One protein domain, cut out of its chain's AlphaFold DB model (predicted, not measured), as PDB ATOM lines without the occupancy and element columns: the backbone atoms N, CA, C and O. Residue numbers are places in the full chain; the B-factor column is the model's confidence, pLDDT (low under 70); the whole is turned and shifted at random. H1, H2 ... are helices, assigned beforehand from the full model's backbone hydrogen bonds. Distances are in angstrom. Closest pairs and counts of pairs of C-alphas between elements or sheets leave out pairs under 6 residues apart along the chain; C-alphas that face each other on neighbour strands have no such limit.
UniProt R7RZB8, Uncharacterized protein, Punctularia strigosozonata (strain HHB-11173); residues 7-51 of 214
ATOM      1  N   ARG A   7     -99.085  26.887  42.269       91.69
ATOM      2  CA  ARG A   7     -97.972  26.904  43.229       91.69
ATOM      3  C   ARG A   7     -97.007  25.746  42.987       91.69
ATOM      4  O   ARG A   7     -95.801  25.945  43.038       91.69
ATOM      5  N   ASN A   8     -97.530  24.542  42.765       90.94
ATOM      6  CA  ASN A   8     -96.699  23.360  42.553       90.94
ATOM      7  C   ASN A   8     -95.947  23.466  41.229       90.94
ATOM      8  O   ASN A   8     -94.770  23.134  41.198       90.94
ATOM      9  N   ASN A   9     -96.584  24.002  40.186       91.94
ATOM     10  CA  ASN A   9     -95.931  24.253  38.902       91.94
ATOM     11  C   ASN A   9     -94.782  25.254  39.053       91.94
ATOM     12  O   ASN A   9     -93.690  25.017  38.548       91.94
ATOM     13  N   LEU A  10     -95.004  26.347  39.794       93.06
ATOM     14  CA  LEU A  10     -93.969  27.348  40.049       93.06
ATOM     15  C   LEU A  10     -92.823  26.785  40.901       93.06
ATOM     16  O   LEU A  10     -91.661  27.015  40.583       93.06
ATOM     17  N   LEU A  11     -93.138  26.010  41.944       94.19
ATOM     18  CA  LEU A  11     -92.134  25.318  42.755       94.19
ATOM     19  C   LEU A  11     -91.315  24.345  41.909       94.19
ATOM     20  O   LEU A  11     -90.095  24.380  41.966       94.19
ATOM     21  N   GLN A  12     -91.962  23.503  41.103       94.06
ATOM     22  CA  GLN A  12     -91.265  22.563  40.226       94.06
ATOM     23  C   GLN A  12     -90.376  23.290  39.217       94.06
ATOM     24  O   GLN A  12     -89.230  22.887  39.031       94.06
ATOM     25  N   ALA A  13     -90.866  24.372  38.605       94.94
ATOM     26  CA  ALA A  13     -90.078  25.185  37.686       94.94
ATOM     27  C   ALA A  13     -88.841  25.781  38.374       94.94
ATOM     28  O   ALA A  13     -87.745  25.694  37.828       94.94
ATOM     29  N   TYR A  14     -88.999  26.311  39.591       95.62
ATOM     30  CA  TYR A  14     -87.892  26.874  40.363       95.62
ATOM     31  C   TYR A  14     -86.874  25.808  40.792       95.62
ATOM     32  O   TYR A  14     -85.681  25.970  40.566       95.62
ATOM     33  N   LEU A  15     -87.337  24.673  41.332       94.69
ATOM     34  CA  LEU A  15     -86.475  23.539  41.688       94.69
ATOM     35  C   LEU A  15     -85.704  23.007  40.473       94.69
ATOM     36  O   LEU A  15     -84.530  22.669  40.582       94.69
ATOM     37  N   THR A  16     -86.351  22.957  39.307       95.19
ATOM     38  CA  THR A  16     -85.704  22.539  38.058       95.19
ATOM     39  C   THR A  16     -84.644  23.546  37.623       95.19
ATOM     40  O   THR A  16     -83.568  23.134  37.203       95.19
ATOM     41  N   ALA A  17     -84.914  24.849  37.748       93.56
ATOM     42  CA  ALA A  17     -83.936  25.892  37.447       93.56
ATOM     43  C   ALA A  17     -82.695  25.786  38.350       93.56
ATOM     44  O   ALA A  17     -81.587  25.782  37.826       93.56
ATOM     45  N   MET A  18     -82.874  25.578  39.662       92.81
ATOM     46  CA  MET A  18     -81.754  25.370  40.594       92.81
ATOM     47  C   MET A  18     -80.897  24.154  40.219       92.81
ATOM     48  O   MET A  18     -79.674  24.245  40.199       92.81
ATOM     49  N   LEU A  19     -81.525  23.019  39.879       90.62
ATOM     50  CA  LEU A  19     -80.804  21.809  39.461       90.62
ATOM     51  C   LEU A  19     -80.018  22.024  38.164       90.62
ATOM     52  O   LEU A  19     -78.915  21.507  38.012       90.62
ATOM     53  N   ILE A  20     -80.591  22.765  37.214       90.25
ATOM     54  CA  ILE A  20     -79.907  23.118  35.967       90.25
ATOM     55  C   ILE A  20     -78.695  23.996  36.280       90.25
ATOM     56  O   ILE A  20     -77.606  23.699  35.800       90.25
ATOM     57  N   GLU A  21     -78.856  25.037  37.096       86.94
ATOM     58  CA  GLU A  21     -77.742  25.900  37.496       86.94
ATOM     59  C   GLU A  21     -76.623  25.099  38.169       86.94
ATOM     60  O   GLU A  21     -75.470  25.230  37.765       86.94
ATOM     61  N   GLU A  22     -76.945  24.187  39.090       83.94
ATOM     62  CA  GLU A  22     -75.958  23.324  39.753       83.94
ATOM     63  C   GLU A  22     -75.169  22.451  38.760       83.94
ATOM     64  O   GLU A  22     -73.950  22.346  38.864       83.94
ATOM     65  N   ILE A  23     -75.831  21.877  37.749       86.25
ATOM     66  CA  ILE A  23     -75.181  21.041  36.722       86.25
ATOM     67  C   ILE A  23     -74.212  21.848  35.840       86.25
ATOM     68  O   ILE A  23     -73.225  21.296  35.354       86.25
ATOM     69  N   PHE A  24     -74.506  23.128  35.595       83.25
ATOM     70  CA  PHE A  24     -73.742  23.981  34.677       83.25
ATOM     71  C   PHE A  24     -72.792  24.964  35.378       83.25
ATOM     72  O   PHE A  24     -72.143  25.760  34.698       83.25
ATOM     73  N   THR A  25     -72.683  24.920  36.707       76.94
ATOM     74  CA  THR A  25     -71.743  25.765  37.453       76.94
ATOM     75  C   THR A  25     -70.336  25.155  37.395       76.94
ATOM     76  O   THR A  25     -70.140  24.003  37.768       76.94
ATOM     77  N   GLU A  26     -69.341  25.907  36.912       70.69
ATOM     78  CA  GLU A  26     -67.925  25.504  36.977       70.69
ATOM     79  C   GLU A  26     -67.405  25.629  38.429       70.69
ATOM     80  O   GLU A  26     -67.773  26.574  39.125       70.69
ATOM     81  N   ASP A  27     -66.548  24.693  38.874       68.56
ATOM     82  CA  ASP A  27     -66.088  24.413  40.261       68.56
ATOM     83  C   ASP A  27     -65.325  25.549  41.012       68.56
ATOM     84  O   ASP A  27     -64.411  25.305  41.806       68.56
ATOM     85  N   HIS A  28     -65.648  26.822  40.790       66.81
ATOM     86  CA  HIS A  28     -64.897  27.973  41.310       66.81
ATOM     87  C   HIS A  28     -65.764  29.008  42.034       66.81
ATOM     88  O   HIS A  28     -65.503  30.209  41.956       66.81
ATOM     89  N   GLU A  29     -66.780  28.559  42.767       73.62
ATOM     90  CA  GLU A  29     -67.535  29.435  43.659       73.62
ATOM     91  C   GLU A  29     -66.944  29.438  45.078       73.62
ATOM     92  O   GLU A  29     -66.691  28.388  45.671       73.62
ATOM     93  N   ASP A  30     -66.721  30.632  45.629       85.00
ATOM     94  CA  ASP A  30     -66.324  30.802  47.028       85.00
ATOM     95  C   ASP A  30     -67.473  30.402  47.972       85.00
ATOM     96  O   ASP A  30     -68.651  30.609  47.674       85.00
ATOM     97  N   LEU A  31     -67.135  29.872  49.148       85.31
ATOM     98  CA  LEU A  31     -68.085  29.396  50.155       85.31
ATOM     99  C   LEU A  31     -69.105  30.479  50.541       85.31
ATOM    100  O   LEU A  31     -70.277  30.183  50.776       85.31
ATOM    101  N   GLU A  32     -68.667  31.738  50.597       89.38
ATOM    102  CA  GLU A  32     -69.544  32.862  50.913       89.38
ATOM    103  C   GLU A  32     -70.580  33.115  49.809       89.38
ATOM    104  O   GLU A  32     -71.754  33.336  50.110       89.38
ATOM    105  N   ALA A  33     -70.193  32.997  48.536       86.69
ATOM    106  CA  ALA A  33     -71.117  33.121  47.410       86.69
ATOM    107  C   ALA A  33     -72.126  31.959  47.375       86.69
ATOM    108  O   ALA A  33     -73.332  32.203  47.264       86.69
ATOM    109  N   ALA A  34     -71.664  30.727  47.612       85.94
ATOM    110  CA  ALA A  34     -72.532  29.553  47.696       85.94
ATOM    111  C   ALA A  34     -73.575  29.686  48.823       85.94
ATOM    112  O   ALA A  34     -74.762  29.417  48.619       85.94
ATOM    113  N   PHE A  35     -73.157  30.166  50.000       89.94
ATOM    114  CA  PHE A  35     -74.062  30.413  51.125       89.94
ATOM    115  C   PHE A  35     -75.122  31.473  50.793       89.94
ATOM    116  O   PHE A  35     -76.304  31.280  51.092       89.94
ATOM    117  N   GLN A  36     -74.728  32.574  50.143       90.75
ATOM    118  CA  GLN A  36     -75.666  33.623  49.735       90.75
ATOM    119  C   GLN A  36     -76.688  33.117  48.712       90.75
ATOM    120  O   GLN A  36     -77.875  33.416  48.863       90.75
ATOM    121  N   ARG A  37     -76.268  32.314  47.724       89.81
ATOM    122  CA  ARG A  37     -77.191  31.698  46.757       89.81
ATOM    123  C   ARG A  37     -78.206  30.803  47.462       89.81
ATOM    124  O   ARG A  37     -79.404  31.025  47.326       89.81
ATOM    125  N   THR A  38     -77.748  29.875  48.306       90.25
ATOM    126  CA  THR A  38     -78.654  28.987  49.057       90.25
ATOM    127  C   THR A  38     -79.640  29.774  49.923       90.25
ATOM    128  O   THR A  38     -80.820  29.430  50.003       90.25
ATOM    129  N   GLN A  39     -79.193  30.860  50.559       95.31
ATOM    130  CA  GLN A  39     -80.080  31.709  51.348       95.31
ATOM    131  C   GLN A  39     -81.136  32.410  50.475       95.31
ATOM    132  O   GLN A  39     -82.291  32.526  50.891       95.31
ATOM    133  N   GLN A  40     -80.768  32.863  49.272       94.19
ATOM    134  CA  GLN A  40     -81.707  33.438  48.303       94.19
ATOM    135  C   GLN A  40     -82.731  32.403  47.824       94.19
ATOM    136  O   GLN A  40     -83.927  32.699  47.833       94.19
ATOM    137  N   ASP A  41     -82.295  31.185  47.511       95.00
ATOM    138  CA  ASP A  41     -83.170  30.087  47.092       95.00
ATOM    139  C   ASP A  41     -84.201  29.730  48.162       95.00
ATOM    140  O   ASP A  41     -85.400  29.633  47.883       95.00
ATOM    141  N   LEU A  42     -83.755  29.602  49.415       95.69
ATOM    142  CA  LEU A  42     -84.644  29.358  50.547       95.69
ATOM    143  C   LEU A  42     -85.668  30.485  50.705       95.69
ATOM    144  O   LEU A  42     -86.851  30.208  50.905       95.69
ATOM    145  N   ASN A  43     -85.242  31.743  50.568       96.75
ATOM    146  CA  ASN A  43     -86.146  32.889  50.646       96.75
ATOM    147  C   ASN A  43     -87.191  32.872  49.518       96.75
ATOM    148  O   ASN A  43     -88.354  33.183  49.767       96.75
ATOM    149  N   ILE A  44     -86.811  32.486  48.297       95.31
ATOM    150  CA  ILE A  44     -87.733  32.398  47.156       95.31
ATOM    151  C   ILE A  44     -88.726  31.247  47.346       95.31
ATOM    152  O   ILE A  44     -89.932  31.443  47.179       95.31
ATOM    153  N   ILE A  45     -88.259  30.070  47.766       95.44
ATOM    154  CA  ILE A  45     -89.129  28.921  48.057       95.44
ATOM    155  C   ILE A  45     -90.122  29.273  49.169       95.44
ATOM    156  O   ILE A  45     -91.320  29.019  49.024       95.44
ATOM    157  N   LEU A  46     -89.655  29.900  50.252       96.06
ATOM    158  CA  LEU A  46     -90.523  30.373  51.330       96.06
ATOM    159  C   LEU A  46     -91.532  31.402  50.821       96.06
ATOM    160  O   LEU A  46     -92.721  31.253  51.093       96.06
ATOM    161  N   ALA A  47     -91.114  32.372  50.004       94.81
ATOM    162  CA  ALA A  47     -92.023  33.348  49.411       94.81
ATOM    163  C   ALA A  47     -93.122  32.674  48.569       94.81
ATOM    164  O   ALA A  47     -94.292  33.046  48.673       94.81
ATOM    165  N   ILE A  48     -92.795  31.643  47.784       93.94
ATOM    166  CA  ILE A  48     -93.780  30.871  47.008       93.94
ATOM    167  C   ILE A  48     -94.738  30.103  47.940       93.94
ATOM    168  O   ILE A  48     -95.953  30.072  47.719       93.94
ATOM    169  N   LEU A  49     -94.227  29.487  49.005       93.31
ATOM    170  CA  LEU A  49     -95.045  28.720  49.952       93.31
ATOM    171  C   LEU A  49     -95.981  29.613  50.778       93.31
ATOM    172  O   LEU A  49     -97.148  29.263  50.976       93.31
ATOM    173  N   GLU A  50     -95.496  30.772  51.214       94.06
ATOM    174  CA  GLU A  50     -96.240  31.734  52.031       94.06
ATOM    175  C   GLU A  50     -97.212  32.584  51.205       94.06
ATOM    176  O   GLU A  50     -98.222  33.078  51.723       94.06
ATOM    177  N   THR A  51     -96.975  32.713  49.895       90.75
ATOM    178  CA  THR A  51     -97.879  33.440  49.006       90.75
ATOM    179  C   THR A  51     -99.227  32.726  48.909       90.75
ATOM    180  O   THR A  51     -99.394  31.624  48.368       90.75
TER     181      THR A  51
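Overview. This is residues 7 to 51 of the 214 residues of an uncharacterized protein of Punctularia strigosozonata (strain HHB-11173) (UniProt R7RZB8). A long helical hairpin: H1 and H2 run side by side in opposite ways, closest where H1 begins and H2 ends, and open toward the loop that joins them. It is flat, 34 by 19 by 5 A, and loose, with a radius of gyration of the C-alphas of 11.8 A. The printed part has 45 residues with two named helices, H1 then H2, and no named strand; the class is all helix.

Along the chain. H1 is residues 7 to 24, 25.9 A long from first to last C-alpha, beginning at C-alpha 7 (-97.972, 26.904, 43.229). H2 is residues 31 to 50, 28.3 A long, ending at C-alpha 50 (-96.240, 31.734, 52.031).

Arrangement. H1 touches H2 with residues 7 to 11 alone, and H2 touches H1 with residues 45 to 49 alone. Their closest C-alphas, those of Arg 7 and Ile 48, are 6.9 A apart. The helices stand at a shallow tilt of 14 degrees, opposite ways, and form a helical hairpin. In H1 and H2 every O i to N i+4 pair is within hydrogen-bond range.

Size, cuts and confidence. The two C-alphas farthest apart, those of His 28 and Thr 51, are 34.3 A apart. Residues 19 to 36, of which 19 to 24 belong to H1 and 31 to 36 to H2, stand free. The link from H1 to H2 is short, with 6 residues. The printed part has no cut. Its mean pLDDT is 89.4, and residues 27 to 28 are under 70.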